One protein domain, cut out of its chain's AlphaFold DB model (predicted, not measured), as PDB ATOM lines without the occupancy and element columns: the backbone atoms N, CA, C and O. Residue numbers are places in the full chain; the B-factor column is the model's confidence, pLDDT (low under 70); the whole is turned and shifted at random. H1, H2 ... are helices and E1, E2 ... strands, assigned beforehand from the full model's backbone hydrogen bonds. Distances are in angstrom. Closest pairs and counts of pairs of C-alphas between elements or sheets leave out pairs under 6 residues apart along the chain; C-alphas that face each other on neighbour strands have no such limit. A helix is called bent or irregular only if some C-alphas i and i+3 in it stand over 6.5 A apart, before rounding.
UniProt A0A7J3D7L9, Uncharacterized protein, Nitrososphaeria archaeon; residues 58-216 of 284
ATOM      1  N   ARG A  58     240.603 290.181 240.419       95.50
ATOM      2  CA  ARG A  58     239.634 289.102 240.671       95.50
ATOM      3  C   ARG A  58     238.506 289.041 239.631       95.50
ATOM      4  O   ARG A  58     237.959 287.972 239.376       95.50
ATOM      5  N   ASN A  59     238.186 290.165 238.991       95.31
ATOM      6  CA  ASN A  59     237.147 290.215 237.966       95.31
ATOM      7  C   ASN A  59     237.503 289.362 236.737       95.31
ATOM      8  O   ASN A  59     236.612 288.743 236.160       95.31
ATOM      9  N   TYR A  60     238.788 289.236 236.377       96.56
ATOM     10  CA  TYR A  60     239.213 288.321 235.308       96.56
ATOM     11  C   TYR A  60     238.827 286.870 235.625       96.56
ATOM     12  O   TYR A  60     238.316 286.164 234.755       96.56
ATOM     13  N   SER A  61     239.006 286.443 236.880       97.75
ATOM     14  CA  SER A  61     238.577 285.123 237.350       97.75
ATOM     15  C   SER A  61     237.061 284.958 237.299       97.75
ATOM     16  O   SER A  61     236.572 283.936 236.820       97.75
ATOM     17  N   PHE A  62     236.323 285.975 237.756       97.81
ATOM     18  CA  PHE A  62     234.862 285.975 237.743       97.81
ATOM     19  C   PHE A  62     234.305 285.814 236.322       97.81
ATOM     20  O   PHE A  62     233.467 284.944 236.100       97.81
ATOM     21  N   TYR A  63     234.786 286.585 235.341       97.62
ATOM     22  CA  TYR A  63     234.298 286.455 233.963       97.62
ATOM     23  C   TYR A  63     234.750 285.158 233.303       97.62
ATOM     24  O   TYR A  63     233.961 284.560 232.572       97.62
ATOM     25  N   ALA A  64     235.967 284.677 233.583       98.19
ATOM     26  CA  ALA A  64     236.399 283.365 233.105       98.19
ATOM     27  C   ALA A  64     235.448 282.273 233.616       98.19
ATOM     28  O   ALA A  64     234.957 281.451 232.843       98.19
ATOM     29  N   TRP A  65     235.114 282.305 234.907       98.06
ATOM     30  CA  TRP A  65     234.120 281.409 235.485       98.06
ATOM     31  C   TRP A  65     232.729 281.595 234.879       98.06
ATOM     32  O   TRP A  65     232.110 280.603 234.505       98.06
ATOM     33  N   GLY A  66     232.251 282.831 234.733       97.06
ATOM     34  CA  GLY A  66     230.944 283.136 234.153       97.06
ATOM     35  C   GLY A  66     230.800 282.535 232.758       97.06
ATOM     36  O   GLY A  66     229.860 281.785 232.510       97.06
ATOM     37  N   ILE A  67     231.786 282.758 231.884       96.69
ATOM     38  CA  ILE A  67     231.843 282.144 230.551       96.69
ATOM     39  C   ILE A  67     231.835 280.617 230.672       96.69
ATOM     40  O   ILE A  67     230.992 279.963 230.065       96.69
ATOM     41  N   SER A  68     232.711 280.028 231.495       96.31
ATOM     42  CA  SER A  68     232.763 278.567 231.647       96.31
ATOM     43  C   SER A  68     231.443 277.975 232.149       96.31
ATOM     44  O   SER A  68     231.062 276.895 231.703       96.31
ATOM     45  N   ASN A  69     230.772 278.631 233.095       95.44
ATOM     46  CA  ASN A  69     229.511 278.178 233.675       95.44
ATOM     47  C   ASN A  69     228.383 278.205 232.637       95.44
ATOM     48  O   ASN A  69     227.594 277.264 232.538       95.44
ATOM     49  N   LEU A  70     228.352 279.260 231.826       94.50
ATOM     50  CA  LEU A  70     227.412 279.424 230.727       94.50
ATOM     51  C   LEU A  70     227.647 278.392 229.618       94.50
ATOM     52  O   LEU A  70     226.691 277.768 229.173       94.50
ATOM     53  N   LEU A  71     228.903 278.117 229.257       91.44
ATOM     54  CA  LEU A  71     229.258 277.087 228.272       91.44
ATOM     55  C   LEU A  71     228.874 275.667 228.707       91.44
ATOM     56  O   LEU A  71     228.473 274.860 227.876       91.44
ATOM     57  N   LYS A  72     228.977 275.353 230.007       90.50
ATOM     58  CA  LYS A  72     228.520 274.064 230.567       90.50
ATOM     59  C   LYS A  72     226.991 273.923 230.520       90.50
ATOM     60  O   LYS A  72     226.462 272.815 230.549       90.50
ATOM     61  N   THR A  73     226.273 275.042 230.474       80.81
ATOM     62  CA  THR A  73     224.814 275.074 230.426       80.81
ATOM     63  C   THR A  73     224.396 275.065 228.953       80.81
ATOM     64  O   THR A  73     224.330 276.121 228.336       80.81
ATOM     65  N   ASN A  74     224.094 273.894 228.375       68.44
ATOM     66  CA  ASN A  74     223.717 273.680 226.953       68.44
ATOM     67  C   ASN A  74     222.442 274.430 226.465       68.44
ATOM     68  O   ASN A  74     221.783 274.010 225.520       68.44
ATOM     69  N   LYS A  75     222.042 275.521 227.120       77.81
ATOM     70  CA  LYS A  75     220.821 276.298 226.875       77.81
ATOM     71  C   LYS A  75     221.072 277.630 226.159       77.81
ATOM     72  O   LYS A  75     220.113 278.331 225.851       77.81
ATOM     73  N   ILE A  76     222.328 278.003 225.911       86.56
ATOM     74  CA  ILE A  76     222.672 279.301 225.319       86.56
ATOM     75  C   ILE A  76     222.938 279.132 223.829       86.56
ATOM     76  O   ILE A  76     223.954 278.575 223.422       86.56
ATOM     77  N   SER A  77     222.020 279.648 223.018       86.62
ATOM     78  CA  SER A  77     222.094 279.580 221.550       86.62
ATOM     79  C   SER A  77     222.289 280.951 220.901       86.62
ATOM     80  O   SER A  77     222.697 281.044 219.745       86.62
ATOM     81  N   GLN A  78     222.022 282.027 221.647       90.69
ATOM     82  CA  GLN A  78     222.049 283.396 221.148       90.69
ATOM     83  C   GLN A  78     222.901 284.301 222.034       90.69
ATOM     84  O   GLN A  78     222.975 284.140 223.253       90.69
ATOM     85  N   ARG A  79     223.493 285.325 221.416       91.12
ATOM     86  CA  ARG A  79     224.326 286.311 222.113       91.12
ATOM     87  C   ARG A  79     223.555 287.122 223.158       91.12
ATOM     88  O   ARG A  79     224.103 287.440 224.205       91.12
ATOM     89  N   SER A  80     222.282 287.423 222.902       92.00
ATOM     90  CA  SER A  80     221.392 288.101 223.856       92.00
ATOM     91  C   SER A  80     221.160 287.269 225.121       92.00
ATOM     92  O   SER A  80     221.208 287.806 226.223       92.00
ATOM     93  N   GLN A  81     220.973 285.954 224.971       92.50
ATOM     94  CA  GLN A  81     220.840 285.020 226.093       92.50
ATOM     95  C   GLN A  81     222.136 284.951 226.901       92.50
ATOM     96  O   GLN A  81     222.094 285.058 228.123       92.50
ATOM     97  N   PHE A  82     223.282 284.838 226.219       94.00
ATOM     98  CA  PHE A  82     224.598 284.879 226.862       94.00
ATOM     99  C   PHE A  82     224.773 286.157 227.687       94.00
ATOM    100  O   PHE A  82     225.095 286.090 228.870       94.00
ATOM    101  N   ALA A  83     224.512 287.311 227.071       94.12
ATOM    102  CA  ALA A  83     224.643 288.615 227.702       94.12
ATOM    103  C   ALA A  83     223.755 288.725 228.950       94.12
ATOM    104  O   ALA A  83     224.251 289.033 230.033       94.12
ATOM    105  N   ARG A  84     222.469 288.371 228.831       94.19
ATOM    106  CA  ARG A  84     221.518 288.388 229.948       94.19
ATOM    107  C   ARG A  84     221.981 287.509 231.109       94.19
ATOM    108  O   ARG A  84     222.079 287.984 232.237       94.19
ATOM    109  N   GLU A  85     222.335 286.256 230.837       95.06
ATOM    110  CA  GLU A  85     222.750 285.307 231.876       95.06
ATOM    111  C   GLU A  85     224.099 285.658 232.522       95.06
ATOM    112  O   GLU A  85     224.299 285.396 233.714       95.06
ATOM    113  N   LEU A  86     225.017 286.268 231.764       95.81
ATOM    114  CA  LEU A  86     226.282 286.776 232.292       95.81
ATOM    115  C   LEU A  86     226.044 287.987 233.200       95.81
ATOM    116  O   LEU A  86     226.538 288.007 234.325       95.81
ATOM    117  N   THR A  87     225.236 288.954 232.751       96.06
ATOM    118  CA  THR A  87     224.904 290.145 233.549       96.06
ATOM    119  C   THR A  87     224.124 289.802 234.813       96.06
ATOM    120  O   THR A  87     224.368 290.410 235.848       96.06
ATOM    121  N   LYS A  88     223.278 288.762 234.792       96.31
ATOM    122  CA  LYS A  88     222.598 288.260 235.996       96.31
ATOM    123  C   LYS A  88     223.589 287.774 237.060       96.31
ATOM    124  O   LYS A  88     223.478 288.112 238.238       96.31
ATOM    125  N   ARG A  89     224.606 287.012 236.645       96.62
ATOM    126  CA  ARG A  89     225.693 286.565 237.536       96.62
ATOM    127  C   ARG A  89     226.538 287.741 238.017       96.62
ATOM    128  O   ARG A  89     226.966 287.752 239.168       96.62
ATOM    129  N   GLU A  90     226.771 288.722 237.148       97.31
ATOM    130  CA  GLU A  90     227.514 289.946 237.462       97.31
ATOM    131  C   GLU A  90     226.776 290.800 238.498       97.31
ATOM    132  O   GLU A  90     227.376 291.239 239.473       97.31
ATOM    133  N   ALA A  91     225.462 290.960 238.362       97.44
ATOM    134  CA  ALA A  91     224.618 291.628 239.341       97.44
ATOM    135  C   ALA A  91     224.683 290.949 240.714       97.44
ATOM    136  O   ALA A  91     224.932 291.622 241.716       97.44
ATOM    137  N   ALA A  92     224.535 289.621 240.772       97.94
ATOM    138  CA  ALA A  92     224.658 288.874 242.024       97.94
ATOM    139  C   ALA A  92     226.064 288.987 242.640       97.94
ATOM    140  O   ALA A  92     226.194 289.133 243.855       97.94
ATOM    141  N   PHE A  93     227.114 288.969 241.813       97.62
ATOM    142  CA  PHE A  93     228.495 289.209 242.235       97.62
ATOM    143  C   PHE A  93     228.669 290.595 242.864       97.62
ATOM    144  O   PHE A  93     229.168 290.702 243.985       97.62
ATOM    145  N   VAL A  94     228.217 291.649 242.179       97.06
ATOM    146  CA  VAL A  94     228.310 293.036 242.653       97.06
ATOM    147  C   VAL A  94     227.512 293.220 243.945       97.06
ATOM    148  O   VAL A  94     228.043 293.761 244.912       97.06
ATOM    149  N   ILE A  95     226.270 292.728 244.004       97.56
ATOM    150  CA  ILE A  95     225.432 292.811 245.210       97.56
ATOM    151  C   ILE A  95     226.081 292.061 246.377       97.56
ATOM    152  O   ILE A  95     226.179 292.619 247.468       97.56
ATOM    153  N   GLY A  96     226.567 290.837 246.156       97.38
ATOM    154  CA  GLY A  96     227.248 290.058 247.190       97.38
ATOM    155  C   GLY A  96     228.481 290.778 247.740       97.38
ATOM    156  O   GLY A  96     228.649 290.861 248.955       97.38
ATOM    157  N   CYS A  97     229.302 291.374 246.867       96.88
ATOM    158  CA  CYS A  97     230.432 292.207 247.289       96.88
ATOM    159  C   CYS A  97     229.971 293.376 248.174       96.88
ATOM    160  O   CYS A  97     230.517 293.570 249.254       96.88
ATOM    161  N   ILE A  98     228.948 294.127 247.750       96.69
ATOM    162  CA  ILE A  98     228.434 295.285 248.502       96.69
ATOM    163  C   ILE A  98     227.939 294.867 249.885       96.69
ATOM    164  O   ILE A  98     228.262 295.518 250.875       96.69
ATOM    165  N   LEU A  99     227.164 293.782 249.963       96.12
ATOM    166  CA  LEU A  99     226.623 293.284 251.225       96.12
ATOM    167  C   LEU A  99     227.735 292.818 252.173       96.12
ATOM    168  O   LEU A  99     227.669 293.107 253.364       96.12
ATOM    169  N   HIS A 100     228.771 292.155 251.651       96.00
ATOM    170  CA  HIS A 100     229.904 291.692 252.452       96.00
ATOM    171  C   HIS A 100     230.823 292.832 252.928       96.00
ATOM    172  O   HIS A 100     231.411 292.754 254.005       96.00
ATOM    173  N   GLU A 101     230.962 293.896 252.136       94.75
ATOM    174  CA  GLU A 101     231.804 295.055 252.456       94.75
ATOM    175  C   GLU A 101     231.085 296.108 253.316       94.75
ATOM    176  O   GLU A 101     231.737 296.986 253.877       94.75
ATOM    177  N   ALA A 102     229.756 296.024 253.457       91.56
ATOM    178  CA  ALA A 102     228.928 297.049 254.095       91.56
ATOM    179  C   ALA A 102     229.333 297.394 255.539       91.56
ATOM    180  O   ALA A 102     229.152 298.536 255.959       91.56
ATOM    181  N   SER A 103     229.868 296.430 256.294       86.50
ATOM    182  CA  SER A 103     230.274 296.602 257.695       86.50
ATOM    183  C   SER A 103     231.764 296.903 257.887       86.50
ATOM    184  O   SER A 103     232.206 297.073 259.022       86.50
ATOM    185  N   LYS A 104     232.559 296.960 256.811       90.69
ATOM    186  CA  LYS A 104     234.015 297.117 256.907       90.69
ATOM    187  C   LYS A 104     234.421 298.597 256.882       90.69
ATOM    188  O   LYS A 104     233.896 299.349 256.062       90.69
ATOM    189  N   PRO A 105     235.395 299.019 257.712       83.06
ATOM    190  CA  PRO A 105     235.848 300.413 257.753       83.06
ATOM    191  C   PRO A 105     236.495 300.858 256.431       83.06
ATOM    192  O   PRO A 105     236.213 301.947 255.944       83.06
ATOM    193  N   ASN A 106     237.279 299.980 255.796       84.06
ATOM    194  CA  ASN A 106     237.937 300.225 254.507       84.06
ATOM    195  C   ASN A 106     237.232 299.461 253.380       84.06
ATOM    196  O   ASN A 106     237.826 298.598 252.733       84.06
ATOM    197  N   ARG A 107     235.933 299.729 253.204       85.69
ATOM    198  CA  ARG A 107     235.100 299.020 252.226       85.69
ATOM    199  C   ARG A 107     235.632 299.166 250.800       85.69
ATOM    200  O   ARG A 107     235.953 300.267 250.348       85.69
ATOM    201  N   LEU A 108     235.648 298.060 250.066       86.44
ATOM    202  CA  LEU A 108     235.931 298.055 248.633       86.44
ATOM    203  C   LEU A 108     234.624 298.104 247.837       86.44
ATOM    204  O   LEU A 108     233.725 297.294 248.047       86.44
ATOM    205  N   ASN A 109     234.532 299.022 246.874       88.75
ATOM    206  CA  ASN A 109     233.345 299.149 246.031       88.75
ATOM    207  C   ASN A 109     233.587 298.504 244.657       88.75
ATOM    208  O   ASN A 109     234.471 298.958 243.926       88.75
ATOM    209  N   PRO A 110     232.817 297.471 244.266       91.12
ATOM    210  CA  PRO A 110     232.884 296.929 242.912       91.12
ATOM    211  C   PRO A 110     232.332 297.927 241.881       91.12
ATOM    212  O   PRO A 110     231.510 298.794 242.194       91.12
ATOM    213  N   HIS A 111     232.714 297.762 240.613       89.88
ATOM    214  CA  HIS A 111     232.056 298.483 239.522       89.88
ATOM    215  C   HIS A 111     230.557 298.164 239.492       89.88
ATOM    216  O   HIS A 111     230.146 297.026 239.703       89.88
ATOM    217  N   GLY A 112     229.732 299.183 239.238       91.00
ATOM    218  CA  GLY A 112     228.274 299.056 239.305       91.00
ATOM    219  C   GLY A 112     227.683 299.257 240.705       91.00
ATOM    220  O   GLY A 112     226.477 299.064 240.866       91.00
ATOM    221  N   TYR A 113     228.491 299.683 241.689       93.31
ATOM    222  CA  TYR A 113     228.071 299.957 243.070       93.31
ATOM    223  C   TYR A 113     226.777 300.775 243.165       93.31
ATOM    224  O   TYR A 113     225.811 300.342 243.798       93.31
ATOM    225  N   ASP A 114     226.725 301.936 242.504       93.12
ATOM    226  CA  ASP A 114     225.585 302.853 242.610       93.12
ATOM    227  C   ASP A 114     224.293 302.225 242.092       93.12
ATOM    228  O   ASP A 114     223.232 302.359 242.706       93.12
ATOM    229  N   LYS A 115     224.379 301.503 240.969       94.31
ATOM    230  CA  LYS A 115     223.222 300.848 240.362       94.31
ATOM    231  C   LYS A 115     222.745 299.682 241.216       94.31
ATOM    232  O   LYS A 115     221.568 299.644 241.565       94.31
ATOM    233  N   ALA A 116     223.643 298.785 241.617       95.00
ATOM    234  CA  ALA A 116     223.306 297.654 242.476       95.00
ATOM    235  C   ALA A 116     222.723 298.105 243.826       95.00
ATOM    236  O   ALA A 116     221.736 297.540 244.291       95.00
ATOM    237  N   THR A 117     223.237 299.192 244.409       94.94
ATOM    238  CA  THR A 117     222.694 299.775 245.648       94.94
ATOM    239  C   THR A 117     221.230 300.193 245.504       94.94
ATOM    240  O   THR A 117     220.454 300.047 246.448       94.94
ATOM    241  N   ARG A 118     220.805 300.678 244.328       94.62
ATOM    242  CA  ARG A 118     219.388 300.995 244.076       94.62
ATOM    243  C   ARG A 118     218.517 299.740 244.111       94.62
ATOM    244  O   ARG A 118     217.422 299.806 244.654       94.62
ATOM    245  N   PHE A 119     218.997 298.616 243.578       94.62
ATOM    246  CA  PHE A 119     218.281 297.336 243.644       94.62
ATOM    247  C   PHE A 119     218.232 296.784 245.070       94.62
ATOM    248  O   PHE A 119     217.167 296.383 245.521       94.62
ATOM    249  N   ILE A 120     219.332 296.884 245.825       94.75
ATOM    250  CA  ILE A 120     219.359 296.514 247.249       94.75
ATOM    251  C   ILE A 120     218.337 297.343 248.048       94.75
ATOM    252  O   ILE A 120     217.611 296.798 248.874       94.75
ATOM    253  N   LYS A 121     218.234 298.654 247.797       93.44
ATOM    254  CA  LYS A 121     217.272 299.536 248.488       93.44
ATOM    255  C   LYS A 121     215.809 299.304 248.097       93.44
ATOM    256  O   LYS A 121     214.935 299.614 248.892       93.44
ATOM    257  N   LYS A 122     215.542 298.778 246.897       90.44
ATOM    258  CA  LYS A 122     214.190 298.453 246.402       90.44
ATOM    259  C   LYS A 122     213.666 297.094 246.886       90.44
ATOM    260  O   LYS A 122     212.599 296.681 246.447       90.44
ATOM    261  N   THR A 123     214.418 296.402 247.743       82.81
ATOM    262  CA  THR A 123     214.067 295.075 248.261       82.81
ATOM    263  C   THR A 123     212.676 295.081 248.887       82.81
ATOM    264  O   THR A 123     212.433 295.841 249.823       82.81
ATOM    265  N   ASN A 124     211.809 294.191 248.408       70.88
ATOM    266  CA  ASN A 124     210.540 293.858 249.043       70.88
ATOM    267  C   ASN A 124     210.665 292.446 249.636       70.88
ATOM    268  O   ASN A 124     211.260 291.568 249.009       70.88
ATOM    269  N   ASP A 125     210.198 292.235 250.867       80.00
ATOM    270  CA  ASP A 125     210.214 290.925 251.551       80.00
ATOM    271  C   ASP A 125     211.590 290.230 251.648       80.00
ATOM    272  O   ASP A 125     211.697 289.005 251.689       80.00
ATOM    273  N   GLY A 126     212.681 291.002 251.665       87.56
ATOM    274  CA  GLY A 126     214.041 290.462 251.778       87.56
ATOM    275  C   GLY A 126     214.609 289.847 250.492       87.56
ATOM    276  O   GLY A 126     215.747 289.373 250.517       87.56
ATOM    277  N   LYS A 127     213.882 289.890 249.367       94.38
ATOM    278  CA  LYS A 127     214.344 289.424 248.050       94.38
ATOM    279  C   LYS A 127     214.888 290.563 247.191       94.38
ATOM    280  O   LYS A 127     214.300 291.636 247.098       94.38
ATOM    281  N   ILE A 128     216.018 290.311 246.535       96.19
ATOM    282  CA  ILE A 128     216.688 291.256 245.641       96.19
ATOM    283  C   ILE A 128     216.640 290.709 244.213       96.19
ATOM    284  O   ILE A 128     217.104 289.593 243.967       96.19
ATOM    285  N   GLN A 129     216.144 291.517 243.272       95.69
ATOM    286  CA  GLN A 129     216.239 291.252 241.834       95.69
ATOM    287  C   GLN A 129     217.711 291.232 241.400       95.69
ATOM    288  O   GLN A 129     218.443 292.196 241.629       95.69
ATOM    289  N   VAL A 130     218.129 290.152 240.742       95.62
ATOM    290  CA  VAL A 130     219.471 289.959 240.172       95.62
ATOM    291  C   VAL A 130     219.464 289.899 238.643       95.62
ATOM    292  O   VAL A 130     220.518 290.049 238.037       95.62
ATOM    293  N   GLU A 131     218.309 289.747 237.987       94.44
ATOM    294  CA  GLU A 131     218.207 289.881 236.525       94.44
ATOM    295  C   GLU A 131     218.208 291.367 236.121       94.44
ATOM    296  O   GLU A 131     217.179 291.972 235.822       94.44
ATOM    297  N   PHE A 132     219.387 291.988 236.150       93.62
ATOM    298  CA  PHE A 132     219.615 293.320 235.599       93.62
ATOM    299  C   PHE A 132     221.062 293.481 235.138       93.62
ATOM    300  O   PHE A 132     221.967 292.779 235.580       93.62
ATOM    301  N   ASN A 133     221.291 294.464 234.271       93.62
ATOM    302  CA  ASN A 133     222.633 294.816 233.833       93.62
ATOM    303  C   ASN A 133     223.217 295.940 234.700       93.62
ATOM    304  O   ASN A 133     222.644 297.033 234.780       93.62
ATOM    305  N   VAL A 134     224.360 295.682 235.339       87.88
ATOM    306  CA  VAL A 134     225.085 296.662 236.168       87.88
ATOM    307  C   VAL A 134     225.698 297.809 235.349       87.88
ATOM    308  O   VAL A 134     225.943 298.875 235.910       87.88
ATOM    309  N   SER A 135     225.880 297.633 234.035       88.38
ATOM    310  CA  SER A 135     226.334 298.653 233.082       88.38
ATOM    311  C   SER A 135     225.229 298.996 232.078       88.38
ATOM    312  O   SER A 135     224.618 298.124 231.476       88.38
ATOM    313  N   GLU A 136     224.955 300.279 231.854       81.00
ATOM    314  CA  GLU A 136     223.951 300.704 230.858       81.00
ATOM    315  C   GLU A 136     224.534 300.832 229.450       81.00
ATOM    316  O   GLU A 136     223.798 300.920 228.472       81.00
ATOM    317  N   SER A 137     225.862 300.811 229.336       87.75
ATOM    318  CA  SER A 137     226.566 301.120 228.092       87.75
ATOM    319  C   SER A 137     226.858 299.896 227.226       87.75
ATOM    320  O   SER A 137     227.252 300.057 226.073       87.75
ATOM    321  N   ASN A 138     226.713 298.673 227.750       92.44
ATOM    322  CA  ASN A 138     226.992 297.452 226.995       92.44
ATOM    323  C   ASN A 138     226.064 296.296 227.415       92.44
ATOM    324  O   ASN A 138     225.984 296.018 228.611       92.44
ATOM    325  N   PRO A 139     225.409 295.583 226.474       91.88
ATOM    326  CA  PRO A 139     224.526 294.458 226.794       91.88
ATOM    327  C   PRO A 139     225.182 293.328 227.593       91.88
ATOM    328  O   PRO A 139     224.503 292.686 228.381       91.88
ATOM    329  N   GLU A 140     226.485 293.093 227.413       93.62
ATOM    330  CA  GLU A 140     227.258 292.070 228.136       93.62
ATOM    331  C   GLU A 140     227.818 292.588 229.475       93.62
ATOM    332  O   GLU A 140     228.691 291.959 230.066       93.62
ATOM    333  N   GLY A 141     227.371 293.752 229.946       94.00
ATOM    334  CA  GLY A 141     227.823 294.331 231.208       94.00
ATOM    335  C   GLY A 141     229.248 294.869 231.148       94.00
ATOM    336  O   GLY A 141     229.721 295.326 230.099       94.00
ATOM    337  N   PHE A 142     229.965 294.833 232.275       94.62
ATOM    338  CA  PHE A 142     231.367 295.262 232.274       94.62
ATOM    339  C   PHE A 142     232.268 294.272 231.539       94.62
ATOM    340  O   PHE A 142     233.329 294.686 231.067       94.62
ATOM    341  N   TYR A 143     231.834 293.016 231.349       94.81
ATOM    342  CA  TYR A 143     232.530 292.083 230.467       94.81
ATOM    343  C   TYR A 143     232.717 292.699 229.085       94.81
ATOM    344  O   TYR A 143     233.847 292.964 228.684       94.81
ATOM    345  N   GLY A 144     231.618 293.009 228.393       93.25
ATOM    346  CA  GLY A 144     231.666 293.570 227.044       93.25
ATOM    347  C   GLY A 144     232.374 294.922 226.966       93.25
ATOM    348  O   GLY A 144     232.989 295.225 225.942       93.25
ATOM    349  N   LEU A 145     232.302 295.721 228.034       91.88
ATOM    350  CA  LEU A 145     232.844 297.077 228.064       91.88
ATOM    351  C   LEU A 145     234.357 297.123 228.336       91.88
ATOM    352  O   LEU A 145     235.071 297.858 227.660       91.88
ATOM    353  N   TYR A 146     234.849 296.342 229.303       92.06
ATOM    354  CA  TYR A 146     236.223 296.456 229.809       92.06
ATOM    355  C   TYR A 146     237.009 295.148 229.725       92.06
ATOM    356  O   TYR A 146     238.184 295.152 229.358       92.06
ATOM    357  N   TYR A 147     236.379 294.011 230.025       94.12
ATOM    358  CA  TYR A 147     237.115 292.755 230.191       94.12
ATOM    359  C   TYR A 147     237.226 291.931 228.912       94.12
ATOM    360  O   TYR A 147     238.175 291.170 228.776       94.12
ATOM    361  N   ARG A 148     236.335 292.099 227.932       93.88
ATOM    362  CA  ARG A 148     236.281 291.256 226.730       93.88
ATOM    363  C   ARG A 148     237.586 291.299 225.931       93.88
ATOM    364  O   ARG A 148     238.133 290.270 225.547       93.88
ATOM    365  N   THR A 149     238.093 292.504 225.676       91.69
ATOM    366  CA  THR A 149     239.375 292.703 224.979       91.69
ATOM    367  C   THR A 149     240.561 292.460 225.893       91.69
ATOM    368  O   THR A 149     241.542 291.871 225.450       91.69
ATOM    369  N   ALA A 150     240.456 292.849 227.162       92.31
ATOM    370  CA  ALA A 150     241.505 292.622 228.139       92.31
ATOM    371  C   ALA A 150     241.798 291.122 228.322       92.31
ATOM    372  O   ALA A 150     242.938 290.706 228.192       92.31
ATOM    373  N   MET A 151     240.773 290.291 228.511       94.62
ATOM    374  CA  MET A 151     240.888 288.834 228.646       94.62
ATOM    375  C   MET A 151     241.393 288.148 227.377       94.62
ATOM    376  O   MET A 151     242.158 287.193 227.480       94.62
ATOM    377  N   PHE A 152     240.994 288.635 226.198       92.81
ATOM    378  CA  PHE A 152     241.522 288.126 224.933       92.81
ATOM    379  C   PHE A 152     243.021 288.410 224.820       92.81
ATOM    380  O   PHE A 152     243.792 287.501 224.534       92.81
ATOM    381  N   LYS A 153     243.431 289.655 225.118       90.06
ATOM    382  CA  LYS A 153     244.844 290.037 225.196       90.06
ATOM    383  C   LYS A 153     245.555 289.164 226.231       90.06
ATOM    384  O   LYS A 153     246.526 288.533 225.895       90.06
ATOM    385  N   LEU A 154     245.036 288.977 227.440       92.06
ATOM    386  CA  LEU A 154     245.655 288.107 228.455       92.06
ATOM    387  C   LEU A 154     245.647 286.595 228.118       92.06
ATOM    388  O   LEU A 154     245.957 285.782 228.989       92.06
ATOM    389  N   GLY A 155     245.259 286.185 226.907       92.31
ATOM    390  CA  GLY A 155     245.238 284.780 226.503       92.31
ATOM    391  C   GLY A 155     244.259 283.928 227.312       92.31
ATOM    392  O   GLY A 155     244.447 282.717 227.423       92.31
ATOM    393  N   LEU A 156     243.228 284.534 227.911       95.06
ATOM    394  CA  LEU A 156     242.212 283.847 228.717       95.06
ATOM    395  C   LEU A 156     241.003 283.425 227.878       95.06
ATOM    396  O   LEU A 156     240.373 282.409 228.171       95.06
ATOM    397  N   THR A 157     240.678 284.188 226.833       95.88
ATOM    398  CA  THR A 157     239.523 283.933 225.964       95.88
ATOM    399  C   THR A 157     239.917 283.784 224.500       95.88
ATOM    400  O   THR A 157     240.942 284.291 224.049       95.88
ATOM    401  N   ILE A 158     239.068 283.091 223.747       94.25
ATOM    402  CA  ILE A 158     239.123 282.955 222.294       94.25
ATOM    403  C   ILE A 158     237.873 283.625 221.732       94.25
ATOM    404  O   ILE A 158     236.759 283.386 222.204       94.25
ATOM    405  N   ARG A 159     238.040 284.473 220.713       90.44
ATOM    406  CA  ARG A 159     236.904 285.121 220.054       90.44
ATOM    407  C   ARG A 159     236.106 284.090 219.269       90.44
ATOM    408  O   ARG A 159     236.658 283.364 218.450       90.44
ATOM    409  N   SER A 160     234.797 284.091 219.467       86.88
ATOM    410  CA  SER A 160     233.864 283.322 218.649       86.88
ATOM    411  C   SER A 160     232.701 284.207 218.203       86.88
ATOM    412  O   SER A 160     232.492 285.314 218.709       86.88
ATOM    413  N   ARG A 161     231.990 283.753 217.168       77.12
ATOM    414  CA  ARG A 161     230.951 284.526 216.478       77.12
ATOM    415  C   ARG A 161     229.737 284.794 217.370       77.12
ATOM    416  O   ARG A 161     229.132 285.856 217.253       77.12
ATOM    417  N   LEU A 162     229.380 283.840 218.231       83.06
ATOM    418  CA  LEU A 162     228.200 283.934 219.096       83.06
ATOM    419  C   LEU A 162     228.548 284.569 220.445       83.06
ATOM    420  O   LEU A 162     227.994 285.607 220.801       83.06
ATOM    421  N   PHE A 163     229.487 283.968 221.163       87.25
ATOM    422  CA  PHE A 163     230.042 284.440 222.430       87.25
ATOM    423  C   PHE A 163     231.451 283.867 222.572       87.25
ATOM    424  O   PHE A 163     231.766 282.859 221.940       87.25
ATOM    425  N   ASP A 164     232.308 284.529 223.346       92.44
ATOM    426  CA  ASP A 164     233.705 284.116 223.488       92.44
ATOM    427  C   ASP A 164     233.814 282.769 224.230       92.44
ATOM    428  O   ASP A 164     232.992 282.451 225.091       92.44
ATOM    429  N   ASP A 165     234.838 281.985 223.894       93.94
ATOM    430  CA  ASP A 165     235.197 280.742 224.589       93.94
ATOM    431  C   ASP A 165     236.462 280.965 225.437       93.94
ATOM    432  O   ASP A 165     237.079 282.031 225.389       93.94
ATOM    433  N   LEU A 166     236.867 279.974 226.226       95.50
ATOM    434  CA  LEU A 166     238.059 280.014 227.065       95.50
ATOM    435  C   LEU A 166     239.208 279.220 226.452       95.50
ATOM    436  O   LEU A 166     239.039 278.089 225.988       95.50
ATOM    437  N   THR A 167     240.409 279.781 226.564       95.12
ATOM    438  CA  THR A 167     241.653 279.029 226.361       95.12
ATOM    439  C   THR A 167     241.834 277.990 227.480       95.12
ATOM    440  O   THR A 167     241.160 278.067 228.515       95.12
ATOM    441  N   PRO A 168     242.774 277.034 227.354       95.38
ATOM    442  CA  PRO A 168     243.115 276.136 228.459       95.38
ATOM    443  C   PRO A 168     243.469 276.882 229.756       95.38
ATOM    444  O   PRO A 168     243.035 276.476 230.833       95.38
ATOM    445  N   LEU A 169     244.185 278.009 229.656       94.94
ATOM    446  CA  LEU A 169     244.511 278.865 230.799       94.94
ATOM    447  C   LEU A 169     243.259 279.527 231.392       94.94
ATOM    448  O   LEU A 169     243.059 279.492 232.607       94.94
ATOM    449  N   GLY A 170     242.370 280.057 230.545       96.75
ATOM    450  CA  GLY A 170     241.084 280.606 230.976       96.75
ATOM    451  C   GLY A 170     240.218 279.581 231.712       96.75
ATOM    452  O   GLY A 170     239.631 279.902 232.743       96.75
ATOM    453  N   ARG A 171     240.192 278.322 231.250       97.75
ATOM    454  CA  ARG A 171     239.472 277.227 231.930       97.75
ATOM    455  C   ARG A 171     240.087 276.876 233.284       97.75
ATOM    456  O   ARG A 171     239.344 276.617 234.229       97.75
ATOM    457  N   GLN A 172     241.415 276.891 233.406       97.88
ATOM    458  CA  GLN A 172     242.084 276.683 234.696       97.88
ATOM    459  C   GLN A 172     241.731 277.785 235.696       97.88
ATOM    460  O   GLN A 172     241.408 277.487 236.847       97.88
ATOM    461  N   LEU A 173     241.744 279.044 235.250       98.12
ATOM    462  CA  LEU A 173     241.367 280.184 236.083       98.12
ATOM    463  C   LEU A 173     239.892 280.110 236.505       98.12
ATOM    464  O   LEU A 173     239.580 280.268 237.685       98.12
ATOM    465  N   ALA A 174     239.001 279.788 235.565       98.44
ATOM    466  CA  ALA A 174     237.580 279.568 235.822       98.44
ATOM    467  C   ALA A 174     237.344 278.477 236.879       98.44
ATOM    468  O   ALA A 174     236.571 278.676 237.813       98.44
ATOM    469  N   ALA A 175     238.038 277.340 236.765       98.44
ATOM    470  CA  ALA A 175     237.934 276.240 237.720       98.44
ATOM    471  C   ALA A 175     238.482 276.611 239.107       98.44
ATOM    472  O   ALA A 175     237.906 276.223 240.124       98.44
ATOM    473  N   ALA A 176     239.570 277.386 239.166       98.31
ATOM    474  CA  ALA A 176     240.116 277.872 240.427       98.31
ATOM    475  C   ALA A 176     239.139 278.825 241.136       98.31
ATOM    476  O   ALA A 176     238.904 278.668 242.333       98.31
ATOM    477  N   PHE A 177     238.503 279.742 240.402       98.31
ATOM    478  CA  PHE A 177     237.444 280.591 240.952       98.31
ATOM    479  C   PHE A 177     236.232 279.774 241.414       98.31
ATOM    480  O   PHE A 177     235.769 279.953 242.537       98.31
ATOM    481  N   GLU A 178     235.759 278.829 240.589       98.00
ATOM    482  CA  GLU A 178     234.645 277.932 240.932       98.00
ATOM    483  C   GLU A 178     234.926 277.196 242.246       98.00
ATOM    484  O   GLU A 178     234.060 277.138 243.113       98.00
ATOM    485  N   SER A 179     236.155 276.713 242.453       97.69
ATOM    486  CA  SER A 179     236.537 276.016 243.686       97.69
ATOM    487  C   SER A 179     236.396 276.866 244.954       97.69
ATOM    488  O   SER A 179     236.111 276.314 246.015       97.69
ATOM    489  N   ASN A 180     236.517 278.194 244.834       96.88
ATOM    490  CA  ASN A 180     236.362 279.138 245.941       96.88
ATOM    491  C   ASN A 180     234.889 279.420 246.277       96.88
ATOM    492  O   ASN A 180     234.585 279.839 247.394       96.88
ATOM    493  N   ILE A 181     233.972 279.210 245.327       96.81
ATOM    494  CA  ILE A 181     232.555 279.576 245.468       96.81
ATOM    495  C   ILE A 181     231.589 278.394 245.387       96.81
ATOM    496  O   ILE A 181     230.408 278.572 245.675       96.81
ATOM    497  N   LYS A 182     232.065 277.194 245.029       95.94
ATOM    498  CA  LYS A 182     231.235 276.003 244.778       95.94
ATOM    499  C   LYS A 182     230.319 275.633 245.942       95.94
ATOM    500  O   LYS A 182     229.276 275.027 245.730       95.94
ATOM    501  N   ASP A 183     230.702 276.010 247.159       95.81
ATOM    502  CA  ASP A 183     229.951 275.736 248.380       95.81
ATOM    503  C   ASP A 183     228.991 276.856 248.786       95.81
ATOM    504  O   ASP A 183     228.421 276.798 249.869       95.81
ATOM    505  N   ALA A 184     228.842 277.912 247.989       97.19
ATOM    506  CA  ALA A 184     227.828 278.933 248.225       97.19
ATOM    507  C   ALA A 184     226.438 278.415 247.838       97.19
ATOM    508  O   ALA A 184     226.254 277.916 246.727       97.19
ATOM    509  N   ASP A 185     225.447 278.630 248.702       97.19
ATOM    510  CA  ASP A 185     224.053 278.266 248.414       97.19
ATOM    511  C   ASP A 185     223.539 278.958 247.155       97.19
ATOM    512  O   ASP A 185     222.862 278.335 246.337       97.19
ATOM    513  N   TYR A 186     223.942 280.220 246.937       97.38
ATOM    514  CA  TYR A 186     223.644 280.935 245.698       97.38
ATOM    515  C   TYR A 186     224.048 280.119 244.464       97.38
ATOM    516  O   TYR A 186     223.240 279.923 243.559       97.38
ATOM    517  N   PHE A 187     225.277 279.598 244.446       95.94
ATOM    518  CA  PHE A 187     225.787 278.830 243.315       95.94
ATOM    519  C   PHE A 187     225.065 277.487 243.156       95.94
ATOM    520  O   PHE A 187     224.712 277.120 242.037       95.94
ATOM    521  N   LYS A 188     224.823 276.777 244.264       95.31
ATOM    522  CA  LYS A 188     224.202 275.444 244.255       95.31
ATOM    523  C   LYS A 188     222.730 275.474 243.842       95.31
ATOM    524  O   LYS A 188     222.299 274.597 243.099       95.31
ATOM    525  N   TYR A 189     221.973 276.466 244.315       96.75
ATOM    526  CA  TYR A 189     220.507 276.408 244.286       96.75
ATOM    527  C   TYR A 189     219.826 277.634 243.667       96.75
ATOM    528  O   TYR A 189     218.668 277.532 243.276       96.75
ATOM    529  N   HIS A 190     220.510 278.778 243.545       96.25
ATOM    530  CA  HIS A 190     219.856 280.048 243.182       96.25
ATOM    531  C   HIS A 190     220.457 280.764 241.969       96.25
ATOM    532  O   HIS A 190     219.950 281.808 241.576       96.25
ATOM    533  N   ILE A 191     221.495 280.216 241.330       94.75
ATOM    534  CA  ILE A 191     222.183 280.868 240.203       94.75
ATOM    535  C   ILE A 191     221.268 281.128 238.995       94.75
ATOM    536  O   ILE A 191     221.534 282.019 238.190       94.75
ATOM    537  N   GLN A 192     220.192 280.351 238.859       93.62
ATOM    538  CA  GLN A 192     219.211 280.503 237.784       93.62
ATOM    539  C   GLN A 192     218.046 281.425 238.162       93.62
ATOM    540  O   GLN A 192     217.296 281.806 237.270       93.62
ATOM    541  N   ASN A 193     217.905 281.808 239.431       95.25
ATOM    542  CA  ASN A 193     216.793 282.632 239.892       95.25
ATOM    543  C   ASN A 193     217.003 284.098 239.503       95.25
ATOM    544  O   ASN A 193     218.130 284.594 239.520       95.25
ATOM    545  N   ASP A 194     215.905 284.792 239.214       95.31
ATOM    546  CA  ASP A 194     215.924 286.220 238.880       95.31
ATOM    547  C   ASP A 194     215.778 287.109 240.125       95.31
ATOM    548  O   ASP A 194     216.213 288.259 240.111       95.31
ATOM    549  N   GLU A 195     215.292 286.536 241.232       95.38
ATOM    550  CA  GLU A 195     215.255 287.126 242.572       95.38
ATOM    551  C   GLU A 195     215.867 286.173 243.603       95.38
ATOM    552  O   GLU A 195     215.620 284.961 243.591       95.38
ATOM    553  N   VAL A 196     216.658 286.717 244.528       96.69
ATOM    554  CA  VAL A 196     217.358 285.934 245.555       96.69
ATOM    555  C   VAL A 196     217.253 286.624 246.910       96.69
ATOM    556  O   VAL A 196     217.344 287.847 247.000       96.69
ATOM    557  N   ASN A 197     217.088 285.844 247.983       96.69
ATOM    558  CA  ASN A 197     217.087 286.386 249.342       96.69
ATOM    559  C   ASN A 197     218.409 287.104 249.644       96.69
ATOM    560  O   ASN A 197     219.498 286.606 249.345       96.69
ATOM    561  N   LYS A 198     218.310 288.256 250.308       96.38
ATOM    562  CA  LYS A 198     219.449 289.088 250.704       96.38
ATOM    563  C   LYS A 198     220.489 288.310 251.508       96.38
ATOM    564  O   LYS A 198     221.677 288.487 251.271       96.38
ATOM    565  N   GLU A 199     220.055 287.441 252.415       95.44
ATOM    566  CA  GLU A 199     220.945 286.608 253.237       95.44
ATOM    567  C   GLU A 199     221.775 285.640 252.385       95.44
ATOM    568  O   GLU A 199     222.981 285.516 252.579       95.44
ATOM    569  N   ILE A 200     221.167 285.033 251.363       97.50
ATOM    570  CA  ILE A 200     221.859 284.133 250.432       97.50
ATOM    571  C   ILE A 200     222.919 284.903 249.633       97.50
ATOM    572  O   ILE A 200     224.035 284.413 249.449       97.50
ATOM    573  N   LEU A 201     222.599 286.122 249.183       97.56
ATOM    574  CA  LEU A 201     223.557 286.988 248.486       97.56
ATOM    575  C   LEU A 201     224.665 287.503 249.417       97.56
ATOM    576  O   LEU A 201     225.809 287.618 248.979       97.56
ATOM    577  N   ALA A 202     224.363 287.772 250.689       96.38
ATOM    578  CA  ALA A 202     225.358 288.154 251.688       96.38
ATOM    579  C   ALA A 202     226.348 287.006 251.958       96.38
ATOM    580  O   ALA A 202     227.556 287.210 251.843       96.38
ATOM    581  N   ASN A 203     225.842 285.788 252.181       96.69
ATOM    582  CA  ASN A 203     226.654 284.577 252.355       96.69
ATOM    583  C   ASN A 203     227.485 284.257 251.100       96.69
ATOM    584  O   ASN A 203     228.634 283.821 251.184       96.69
ATOM    585  N   TYR A 204     226.931 284.496 249.907       97.75
ATOM    586  CA  TYR A 204     227.691 284.409 248.658       97.75
ATOM    587  C   TYR A 204     228.822 285.448 248.606       97.75
ATOM    588  O   TYR A 204     229.948 285.120 248.217       97.75
ATOM    589  N   GLY A 205     228.541 286.672 249.060       97.00
ATOM    590  CA  GLY A 205     229.493 287.769 249.219       97.00
ATOM    591  C   GLY A 205     230.760 287.377 249.975       97.00
ATOM    592  O   GLY A 205     231.859 287.681 249.516       97.00
ATOM    593  N   GLU A 206     230.640 286.615 251.061       96.00
ATOM    594  CA  GLU A 206     231.787 286.145 251.855       96.00
ATOM    595  C   GLU A 206     232.802 285.320 251.049       96.00
ATOM    596  O   GLU A 206     234.001 285.319 251.346       96.00
ATOM    597  N   LYS A 207     232.342 284.628 250.003       96.19
ATOM    598  CA  LYS A 207     233.176 283.770 249.146       96.19
ATOM    599  C   LYS A 207     233.613 284.496 247.875       96.19
ATOM    600  O   LYS A 207     234.767 284.381 247.442       96.19
ATOM    601  N   VAL A 208     232.711 285.275 247.281       95.81
ATOM    602  CA  VAL A 208     232.918 285.901 245.970       95.81
ATOM    603  C   VAL A 208     233.525 287.306 246.034       95.81
ATOM    604  O   VAL A 208     234.059 287.765 245.027       95.81
ATOM    605  N   CYS A 209     233.522 287.978 247.192       95.81
ATOM    606  CA  CYS A 209     233.936 289.380 247.278       95.81
ATOM    607  C   CYS A 209     235.330 289.637 246.689       95.81
ATOM    608  O   CYS A 209     236.270 288.863 246.895       95.81
ATOM    609  N   ILE A 210     235.486 290.765 245.999       94.19
ATOM    610  CA  ILE A 210     236.768 291.263 245.491       94.19
ATOM    611  C   ILE A 210     237.886 291.268 246.546       94.19
ATOM    612  O   ILE A 210     239.033 290.971 246.215       94.19
ATOM    613  N   CYS A 211     237.554 291.489 247.824       93.44
ATOM    614  CA  CYS A 211     238.521 291.500 248.923       93.44
ATOM    615  C   CYS A 211     239.212 290.145 249.147       93.44
ATOM    616  O   CYS A 211     240.294 290.094 249.719       93.44
ATOM    617  N   ARG A 212     238.617 289.026 248.714       94.31
ATOM    618  CA  ARG A 212     239.148 287.679 248.987       94.31
ATOM    619  C   ARG A 212     240.404 287.358 248.191       94.31
ATOM    620  O   ARG A 212     241.064 286.376 248.509       94.31
ATOM    621  N   LEU A 213     240.765 288.180 247.204       92.25
ATOM    622  CA  LEU A 213     242.002 287.998 246.450       92.25
ATOM    623  C   LEU A 213     243.256 288.094 247.340       92.25
ATOM    624  O   LEU A 213     244.298 287.548 246.986       92.25
ATOM    625  N   VAL A 214     243.162 288.730 248.515       91.19
ATOM    626  CA  VAL A 214     244.261 288.762 249.496       91.19
ATOM    627  C   VAL A 214     244.565 287.376 250.074       91.19
ATOM    628  O   VAL A 214     245.711 287.095 250.422       91.19
ATOM    629  N   VAL A 215     243.572 286.483 250.128       92.31
ATOM    630  CA  VAL A 215     243.720 285.135 250.683       92.31
ATOM    631  C   VAL A 215     244.495 284.254 249.692       92.31
ATOM    632  O   VAL A 215     244.127 284.190 248.513       92.31
ATOM    633  N   PRO A 216     245.566 283.562 250.130       94.75
ATOM    634  CA  PRO A 216     246.265 282.591 249.296       94.75
ATOM    635  C   PRO A 216     245.312 281.539 248.727       94.75
ATOM    636  O   PRO A 216     244.562 280.897 249.455       94.75
TER     637      PRO A 216
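Overview. This is residues 58 to 216 of the 284 residues of an uncharacterized protein of Nitrososphaeria archaeon (UniProt A0A7J3D7L9). What does the model look like? The long helix H2 runs through the middle of a rounded body; H1 folds back along its earlier half, H4 meets that half with its first residue, Gly 141, alone and runs away from it, and H3 and H7 cross its later half. H5 packs across H1 and reaches H7 with its last residues, while E1 and E2 make a tiny two-stranded antiparallel sheet beside H3. What is it made of? The printed part has 159 residues with eight named helices and two named strands, in the order H1 H2 H3 E1 H4 H5 H6 E2 H7 H8, and is mostly helix. It is compact, with a radius of gyration of the C-alphas of 14.8 A and spans of 40 by 35 by 29 A.

Along the chain. Where do the elements begin and end? H1 is residues 58 to 72, 21.3 A long from C-alpha 58 at (239.634, 289.102, 240.671); H2 is residues 79 to 101, 32.5 A; H3 is residues 113 to 121, and E1 is residues 127 to 129. H4 is residues 141 to 153, 18.6 A; H5 is residues 168 to 181, 20.3 A; H6 is residues 185 to 190, and E2 is residues 195 to 197. H7 is residues 198 to 208, 14.6 A, and H8 is residues 210 to 214, ending at C-alpha 214 at (244.261, 288.762, 249.496). Is any helix irregular? H4 is, but only just: C-alphas 145 and 148 are 6.9 A apart.

Arrangement. What touches the hubs, H1 and H2? They form a helical hairpin at a steep tilt of 42 degrees, closest at the C-alphas of Gly 66 and Leu 86, 6.2 A. H5 touches H1 about perpendicular at 81 degrees, with C-alphas Trp 65 and Ala 174 closest at 3.9 A. With residues 92 to 100 alone H2 touches H7, about perpendicular at 89 degrees, closest at C-alphas Gly 96 and Gly 205, 3.8 A. How do the strands pair? E1 and E2 are antiparallel, with N 128 and O 196 2.8 A apart, within hydrogen-bond range. Do the helix backbones hold? Every O i to N i+4 pair is within hydrogen-bond range in H1, H2, H3, H5 and H6; H4 has 6 of 9, H7 6 of 7, and H8 0 of 1 beside 2 of 2 O i to N i+3 pairs.

Size, cuts and confidence. How far does it reach? The two C-alphas farthest apart, those of Pro 105 and Arg 161, are 44.5 A apart. Which links are long, and is there a cut? The links H2 to H3, E1 to H4 and H4 to H5 are long, and the printed part has no cut. Where is confidence low? Residue 74 is under 70; the mean pLDDT of the printed part is 93.3.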